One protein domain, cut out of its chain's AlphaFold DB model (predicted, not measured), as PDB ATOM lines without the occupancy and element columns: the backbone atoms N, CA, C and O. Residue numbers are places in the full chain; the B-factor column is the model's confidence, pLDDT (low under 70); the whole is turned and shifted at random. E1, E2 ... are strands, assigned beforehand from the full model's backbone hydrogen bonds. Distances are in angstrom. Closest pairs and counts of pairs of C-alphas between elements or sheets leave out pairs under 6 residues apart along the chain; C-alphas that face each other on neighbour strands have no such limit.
ATOM      1  N   ILE A   3      27.828 -45.949   9.961       44.97
ATOM      2  CA  ILE A   3      26.463 -46.085  10.485       44.97
ATOM      3  C   ILE A   3      25.922 -47.397   9.933       44.97
ATOM      4  O   ILE A   3      25.811 -47.537   8.714       44.97
ATOM      5  N   LYS A   4      25.649 -48.383  10.793       36.47
ATOM      6  CA  LYS A   4      25.171 -49.711  10.384       36.47
ATOM      7  C   LYS A   4      23.702 -49.910  10.770       36.47
ATOM      8  O   LYS A   4      23.372 -50.001  11.943       36.47
ATOM      9  N   ALA A   5      22.868 -50.002   9.740       45.59
ATOM     10  CA  ALA A   5      21.585 -50.690   9.605       45.59
ATOM     11  C   ALA A   5      20.681 -50.886  10.827       45.59
ATOM     12  O   ALA A   5      20.857 -51.797  11.635       45.59
ATOM     13  N   LYS A   6      19.618 -50.079  10.796       42.59
ATOM     14  CA  LYS A   6      18.202 -50.348  11.083       42.59
ATOM     15  C   LYS A   6      17.856 -51.705  11.722       42.59
ATOM     16  O   LYS A   6      17.719 -52.730  11.055       42.59
ATOM     17  N   LEU A   7      17.507 -51.646  13.005       42.84
ATOM     18  CA  LEU A   7      16.540 -52.545  13.640       42.84
ATOM     19  C   LEU A   7      15.449 -51.684  14.283       42.84
ATOM     20  O   LEU A   7      15.571 -51.349  15.450       42.84
ATOM     21  N   ALA A   8      14.431 -51.311  13.496       51.59
ATOM     22  CA  ALA A   8      13.123 -50.698  13.823       51.59
ATOM     23  C   ALA A   8      13.014 -49.521  14.835       51.59
ATOM     24  O   ALA A   8      11.962 -48.896  14.878       51.59
ATOM     25  N   VAL A   9      14.030 -49.219  15.646       62.09
ATOM     26  CA  VAL A   9      14.011 -48.269  16.775       62.09
ATOM     27  C   VAL A   9      15.406 -47.658  17.041       62.09
ATOM     28  O   VAL A   9      15.492 -46.611  17.678       62.09
ATOM     29  N   PHE A  10      16.495 -48.265  16.534       72.44
ATOM     30  CA  PHE A  10      17.877 -47.855  16.837       72.44
ATOM     31  C   PHE A  10      18.774 -47.760  15.596       72.44
ATOM     32  O   PHE A  10      18.651 -48.577  14.674       72.44
ATOM     33  N   SER A  11      19.720 -46.817  15.624       84.56
ATOM     34  CA  SER A  11      20.832 -46.697  14.670       84.56
ATOM     35  C   SER A  11      22.164 -46.963  15.375       84.56
ATOM     36  O   SER A  11      22.460 -46.330  16.385       84.56
ATOM     37  N   LEU A  12      22.984 -47.877  14.848       89.06
ATOM     38  CA  LEU A  12      24.339 -48.107  15.360       89.06
ATOM     39  C   LEU A  12      25.325 -47.169  14.662       89.06
ATOM     40  O   LEU A  12      25.538 -47.280  13.451       89.06
ATOM     41  N   LEU A  13      25.966 -46.300  15.434       89.38
ATOM     42  CA  LEU A  13      27.073 -45.470  14.994       89.38
ATOM     43  C   LEU A  13      28.399 -46.074  15.468       89.38
ATOM     44  O   LEU A  13      28.634 -46.227  16.659       89.38
ATOM     45  N   ILE A  14      29.286 -46.385  14.525       90.56
ATOM     46  CA  ILE A  14      30.652 -46.833  14.802       90.56
ATOM     47  C   ILE A  14      31.606 -45.675  14.521       90.56
ATOM     48  O   ILE A  14      31.791 -45.275  13.359       90.56
ATOM     49  N   LEU A  15      32.225 -45.150  15.574       87.62
ATOM     50  CA  LEU A  15      33.181 -44.051  15.506       87.62
ATOM     51  C   LEU A  15      34.497 -44.489  14.856       87.62
ATOM     52  O   LEU A  15      34.785 -45.675  14.675       87.62
ATOM     53  N   LYS A  16      35.329 -43.523  14.451       88.44
ATOM     54  CA  LYS A  16      36.653 -43.832  13.880       88.44
ATOM     55  C   LYS A  16      37.610 -44.432  14.926       88.44
ATOM     56  O   LYS A  16      38.473 -45.213  14.533       88.44
ATOM     57  N   SER A  17      37.396 -44.154  16.216       83.94
ATOM     58  CA  SER A  17      38.031 -44.844  17.352       83.94
ATOM     59  C   SER A  17      37.698 -46.343  17.420       83.94
ATOM     60  O   SER A  17      38.431 -47.103  18.048       83.94
ATOM     61  N   GLY A  18      36.615 -46.779  16.765       86.94
ATOM     62  CA  GLY A  18      36.058 -48.129  16.873       86.94
ATOM     63  C   GLY A  18      34.987 -48.273  17.956       86.94
ATOM     64  O   GLY A  18      34.427 -49.354  18.093       86.94
ATOM     65  N   GLU A  19      34.697 -47.205  18.697       84.75
ATOM     66  CA  GLU A  19      33.605 -47.164  19.667       84.75
ATOM     67  C   GLU A  19      32.236 -47.292  18.989       84.75
ATOM     68  O   GLU A  19      32.031 -46.819  17.867       84.75
ATOM     69  N   GLU A  20      31.313 -47.957  19.680       89.62
ATOM     70  CA  GLU A  20      29.962 -48.245  19.213       89.62
ATOM     71  C   GLU A  20      28.939 -47.490  20.064       89.62
ATOM     72  O   GLU A  20      28.826 -47.728  21.265       89.62
ATOM     73  N   LEU A  21      28.163 -46.621  19.420       86.38
ATOM     74  CA  LEU A  21      27.078 -45.862  20.028       86.38
ATOM     75  C   LEU A  21      25.740 -46.332  19.458       86.38
ATOM     76  O   LEU A  21      25.549 -46.387  18.239       86.38
ATOM     77  N   TYR A  22      24.802 -46.651  20.342       87.31
ATOM     78  CA  TYR A  22      23.430 -46.979  19.969       87.31
ATOM     79  C   TYR A  22      22.581 -45.724  20.114       87.31
ATOM     80  O   TYR A  22      22.350 -45.248  21.221       87.31
ATOM     81  N   LEU A  23      22.138 -45.185  18.983       84.94
ATOM     82  CA  LEU A  23      21.280 -44.013  18.941       84.94
ATOM     83  C   LEU A  23      19.830 -44.476  18.915       84.94
ATOM     84  O   LEU A  23      19.417 -45.203  18.007       84.94
ATOM     85  N   GLU A  24      19.081 -44.079  19.938       79.38
ATOM     86  CA  GLU A  24      17.659 -44.371  20.072       79.38
ATOM     87  C   GLU A  24      16.819 -43.159  19.668       79.38
ATOM     88  O   GLU A  24      17.168 -42.024  19.991       79.38
ATOM     89  N   ASN A  25      15.663 -43.419  19.050       73.50
ATOM     90  CA  ASN A  25      14.772 -42.402  18.479       73.50
ATOM     91  C   ASN A  25      15.363 -41.696  17.243       73.50
ATOM     92  O   ASN A  25      16.503 -41.932  16.847       73.50
ATOM     93  N   GLY A  26      14.528 -40.893  16.581       70.06
ATOM     94  CA  GLY A  26      14.907 -40.111  15.407       70.06
ATOM     95  C   GLY A  26      15.120 -38.629  15.723       70.06
ATOM     96  O   GLY A  26      14.681 -38.124  16.756       70.06
ATOM     97  N   SER A  27      15.772 -37.940  14.795       76.50
ATOM     98  CA  SER A  27      15.940 -36.495  14.695       76.50
ATOM     99  C   SER A  27      15.883 -36.079  13.217       76.50
ATOM    100  O   SER A  27      15.756 -36.920  12.326       76.50
ATOM    101  N   GLY A  28      16.029 -34.779  12.936       78.00
ATOM    102  CA  GLY A  28      16.198 -34.292  11.561       78.00
ATOM    103  C   GLY A  28      17.492 -34.768  10.881       78.00
ATOM    104  O   GLY A  28      17.591 -34.698   9.657       78.00
ATOM    105  N   ASP A  29      18.462 -35.281  11.642       77.75
ATOM    106  CA  ASP A  29      19.758 -35.745  11.129       77.75
ATOM    107  C   ASP A  29      19.822 -37.271  10.974       77.75
ATOM    108  O   ASP A  29      20.519 -37.784  10.099       77.75
ATOM    109  N   ILE A  30      19.116 -38.009  11.836       82.38
ATOM    110  CA  ILE A  30      19.124 -39.477  11.895       82.38
ATOM    111  C   ILE A  30      17.696 -39.957  12.127       82.38
ATOM    112  O   ILE A  30      17.115 -39.652  13.158       82.38
ATOM    113  N   GLY A  31      17.151 -40.777  11.233       82.88
ATOM    114  CA  GLY A  31      15.792 -41.313  11.364       82.88
ATOM    115  C   GLY A  31      14.831 -40.789  10.303       82.88
ATOM    116  O   GLY A  31      15.213 -40.037   9.413       82.88
ATOM    117  N   ASP A  32      13.567 -41.197  10.409       81.38
ATOM    118  CA  ASP A  32      12.546 -40.950   9.379       81.38
ATOM    119  C   ASP A  32      12.120 -39.467   9.267       81.38
ATOM    120  O   ASP A  32      11.452 -39.091   8.306       81.38
ATOM    121  N   ASP A  33      12.527 -38.622  10.224       82.06
ATOM    122  CA  ASP A  33      12.346 -37.163  10.178       82.06
ATOM    123  C   ASP A  33      13.443 -36.452   9.355       82.06
ATOM    124  O   ASP A  33      13.336 -35.252   9.078       82.06
ATOM    125  N   ASN A  34      14.495 -37.173   8.943       84.56
ATOM    126  CA  ASN A  34      15.481 -36.671   7.994       84.56
ATOM    127  C   ASN A  34      14.826 -36.461   6.623       84.56
ATOM    128  O   ASN A  34      14.143 -37.345   6.106       84.56
ATOM    129  N   ARG A  35      15.026 -35.275   6.035       84.75
ATOM    130  CA  ARG A  35      14.355 -34.907   4.780       84.75
ATOM    131  C   ARG A  35      14.863 -35.741   3.607       84.75
ATOM    132  O   ARG A  35      14.081 -36.440   2.971       84.75
ATOM    133  N   GLU A  36      16.170 -35.685   3.370       88.94
ATOM    134  CA  GLU A  36      16.869 -36.457   2.355       88.94
ATOM    135  C   GLU A  36      18.379 -36.467   2.625       88.94
ATOM    136  O   GLU A  36      18.931 -35.568   3.265       88.94
ATOM    137  N   ILE A  37      19.061 -37.463   2.064       89.44
ATOM    138  CA  ILE A  37      20.514 -37.507   1.932       89.44
ATOM    139  C   ILE A  37      20.858 -37.388   0.451       89.44
ATOM    140  O   ILE A  37      20.516 -38.254  -0.355       89.44
ATOM    141  N   LEU A  38      21.563 -36.315   0.095       91.50
ATOM    142  CA  LEU A  38      22.058 -36.103  -1.261       91.50
ATOM    143  C   LEU A  38      23.405 -36.810  -1.444       91.50
ATOM    144  O   LEU A  38      24.338 -36.599  -0.666       91.50
ATOM    145  N   ILE A  39      23.530 -37.615  -2.498       90.94
ATOM    146  CA  ILE A  39      24.762 -38.333  -2.838       90.94
ATOM    147  C   ILE A  39      25.235 -37.888  -4.214       90.94
ATOM    148  O   ILE A  39      24.504 -38.012  -5.191       90.94
ATOM    149  N   ASP A  40      26.478 -37.414  -4.288       91.81
ATOM    150  CA  ASP A  40      27.166 -37.133  -5.545       91.81
ATOM    151  C   ASP A  40      28.038 -38.324  -5.953       91.81
ATOM    152  O   ASP A  40      28.937 -38.744  -5.219       91.81
ATOM    153  N   THR A  41      27.759 -38.886  -7.128       88.88
ATOM    154  CA  THR A  41      28.501 -40.023  -7.683       88.88
ATOM    155  C   THR A  41      29.113 -39.671  -9.024       88.88
ATOM    156  O   THR A  41      28.497 -38.979  -9.832       88.88
ATOM    157  N   GLU A  42      30.315 -40.175  -9.304       87.44
ATOM    158  CA  GLU A  42      31.025 -39.889 -10.557       87.44
ATOM    159  C   GLU A  42      30.151 -40.181 -11.794       87.44
ATOM    160  O   GLU A  42      30.025 -39.316 -12.666       87.44
ATOM    161  N   ASP A  43      29.465 -41.329 -11.801       88.06
ATOM    162  CA  ASP A  43      28.712 -41.843 -12.950       88.06
ATOM    163  C   ASP A  43      27.275 -41.297 -13.077       88.06
ATOM    164  O   ASP A  43      26.841 -40.986 -14.189       88.06
ATOM    165  N   GLU A  44      26.522 -41.179 -11.976       86.75
ATOM    166  CA  GLU A  44      25.075 -40.886 -12.021       86.75
ATOM    167  C   GLU A  44      24.733 -39.428 -11.683       86.75
ATOM    168  O   GLU A  44      23.627 -38.963 -11.963       86.75
ATOM    169  N   GLY A  45      25.693 -38.666 -11.150       89.00
ATOM    170  CA  GLY A  45      25.444 -37.313 -10.664       89.00
ATOM    171  C   GLY A  45      24.907 -37.293  -9.238       89.00
ATOM    172  O   GLY A  45      25.196 -38.194  -8.451       89.00
ATOM    173  N   ILE A  46      24.156 -36.232  -8.924       91.94
ATOM    174  CA  ILE A  46      23.505 -36.056  -7.624       91.94
ATOM    175  C   ILE A  46      22.150 -36.764  -7.651       91.94
ATOM    176  O   ILE A  46      21.327 -36.472  -8.523       91.94
ATOM    177  N   PHE A  47      21.902 -37.634  -6.678       91.88
ATOM    178  CA  PHE A  47      20.578 -38.189  -6.404       91.88
ATOM    179  C   PHE A  47      20.250 -38.144  -4.911       91.88
ATOM    180  O   PHE A  47      21.126 -37.953  -4.068       91.88
ATOM    181  N   GLU A  48      18.967 -38.297  -4.611       92.56
ATOM    182  CA  GLU A  48      18.391 -38.178  -3.273       92.56
ATOM    183  C   GLU A  48      18.063 -39.580  -2.748       92.56
ATOM    184  O   GLU A  48      17.488 -40.394  -3.476       92.56
ATOM    185  N   LEU A  49      18.433 -39.865  -1.500       91.00
ATOM    186  CA  LEU A  49      17.985 -41.037  -0.750       91.00
ATOM    187  C   LEU A  49      17.187 -40.592   0.470       91.00
ATOM    188  O   LEU A  49      17.567 -39.634   1.141       91.00
ATOM    189  N   TYR A  50      16.131 -41.325   0.801       90.06
ATOM    190  CA  TYR A  50      15.432 -41.159   2.070       90.06
ATOM    191  C   TYR A  50      15.997 -42.117   3.115       90.06
ATOM    192  O   TYR A  50      16.611 -43.132   2.782       90.06
ATOM    193  N   TRP A  51      15.756 -41.836   4.396       87.88
ATOM    194  CA  TRP A  51      16.237 -42.692   5.484       87.88
ATOM    195  C   TRP A  51      15.784 -44.156   5.344       87.88
ATOM    196  O   TRP A  51      16.521 -45.091   5.658       87.88
ATOM    197  N   ASP A  52      14.580 -44.369   4.809       87.06
ATOM    198  CA  ASP A  52      14.031 -45.696   4.534       87.06
ATOM    199  C   ASP A  52      14.788 -46.488   3.461       87.06
ATOM    200  O   ASP A  52      14.756 -47.722   3.493       87.06
ATOM    201  N   ASP A  53      15.509 -45.808   2.570       88.94
ATOM    202  CA  ASP A  53      16.295 -46.424   1.499       88.94
ATOM    203  C   ASP A  53      17.683 -46.886   1.979       88.94
ATOM    204  O   ASP A  53      18.383 -47.624   1.280       88.94
ATOM    205  N   ILE A  54      18.105 -46.451   3.170       87.75
ATOM    206  CA  ILE A  54      19.484 -46.579   3.633       87.75
ATOM    207  C   ILE A  54      19.619 -47.746   4.606       87.75
ATOM    208  O   ILE A  54      19.142 -47.722   5.741       87.75
ATOM    209  N   GLU A  55      20.367 -48.764   4.183       87.81
ATOM    210  CA  GLU A  55      20.835 -49.808   5.093       87.81
ATOM    211  C   GLU A  55      22.100 -49.362   5.841       87.81
ATOM    212  O   GLU A  55      22.230 -49.591   7.035       87.81
ATOM    213  N   ARG A  56      23.078 -48.738   5.180       88.56
ATOM    214  CA  ARG A  56      24.382 -48.458   5.799       88.56
ATOM    215  C   ARG A  56      25.077 -47.283   5.134       88.56
ATOM    216  O   ARG A  56      25.083 -47.193   3.912       88.56
ATOM    217  N   ILE A  57      25.757 -46.464   5.935       88.81
ATOM    218  CA  ILE A  57      26.689 -45.440   5.448       88.81
ATOM    219  C   ILE A  57      28.093 -45.782   5.949       88.81
ATOM    220  O   ILE A  57      28.332 -45.886   7.154       88.81
ATOM    221  N   GLU A  58      29.036 -45.965   5.026       90.38
ATOM    222  CA  GLU A  58      30.456 -46.157   5.332       90.38
ATOM    223  C   GLU A  58      31.251 -44.920   4.915       90.38
ATOM    224  O   GLU A  58      31.326 -44.587   3.734       90.38
ATOM    225  N   PHE A  59      31.877 -44.251   5.880       88.81
ATOM    226  CA  PHE A  59      32.732 -43.103   5.598       88.81
ATOM    227  C   PHE A  59      34.145 -43.562   5.242       88.81
ATOM    228  O   PHE A  59      34.738 -44.401   5.929       88.81
TER     229      PHE A  59
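This is residues 3 to 59 of the 297 residues of an uncharacterized protein of candidate division Zixibacteria bacterium (UniProt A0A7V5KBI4). A twisted wall of four antiparallel strands, E3, E2, E1 and E6 in that order, makes one part, and a separate two-stranded hairpin of E4 and E5 makes the other, with no contact between strands of the two. The chain passes from wall to hairpin through the long loop of residues 25 to 36 and returns through residues 50 to 55 to add E6 at the wall's edge next to E1. The printed part has 57 residues with no named helix and six named strands, E1 to E6 in order along the chain. Its class is all strand, although the strands hold 28 of the 57 residues, under half. It is only just loose, close to compact, with a radius of gyration of the C-alphas of 12.4 A and spans of 33 by 26 by 16 A.

E1, residues 3 to 7, begins at C-alpha 3 (26.463, -46.085, 10.485) and is 12.3 A long from first to last C-alpha. E2, residues 10 to 14, is 13.0 A long, and E3, residues 20 to 24, is 12.9 A. E4, residues 37 to 41, begins at C-alpha 37 (20.514, -37.507, 1.932) and is 12.8 A long. E5, residues 45 to 49, is 13.0 A long. E6, residues 56 to 58, is 6.5 A long and ends at C-alpha 58 (30.456, -46.157, 5.332).

E1, E2 and E3 form a meander, each strand the antiparallel neighbour of the one before. The hairpin of E1 and E2 has an angle of 159 degrees between directions, with N 4 and O 12 within hydrogen-bond range at 2.9 A. In the hairpin of E2 and E3, at 156 degrees, N 13 and O 21 are 2.8 A apart and N 11 and O 23 are 2.9 A apart, within hydrogen-bond range. E6 is antiparallel to E1 at 169 degrees, with N 3 and O 57 within hydrogen-bond range at 2.9 A. E3 and E6 are the edge strands. From edge to edge the strands' lines turn by 38 degrees. E4 and E5 form a hairpin at 152 degrees, with N 37 and O 49 within hydrogen-bond range at 2.8 A; the C-alphas of Asp 40 and Ile 46 face each other at 4.3 A. E4 and E5 are each apart from E1, E2, E3 and E6.

The two C-alphas farthest apart, those of Glu 24 and Asp 43, are 34.9 A apart. The printed part has no cut. The link from E3 to E4, with 12 residues, is long. The mean pLDDT of the printed part is 81.3, and residues 3 to 9 are under 70.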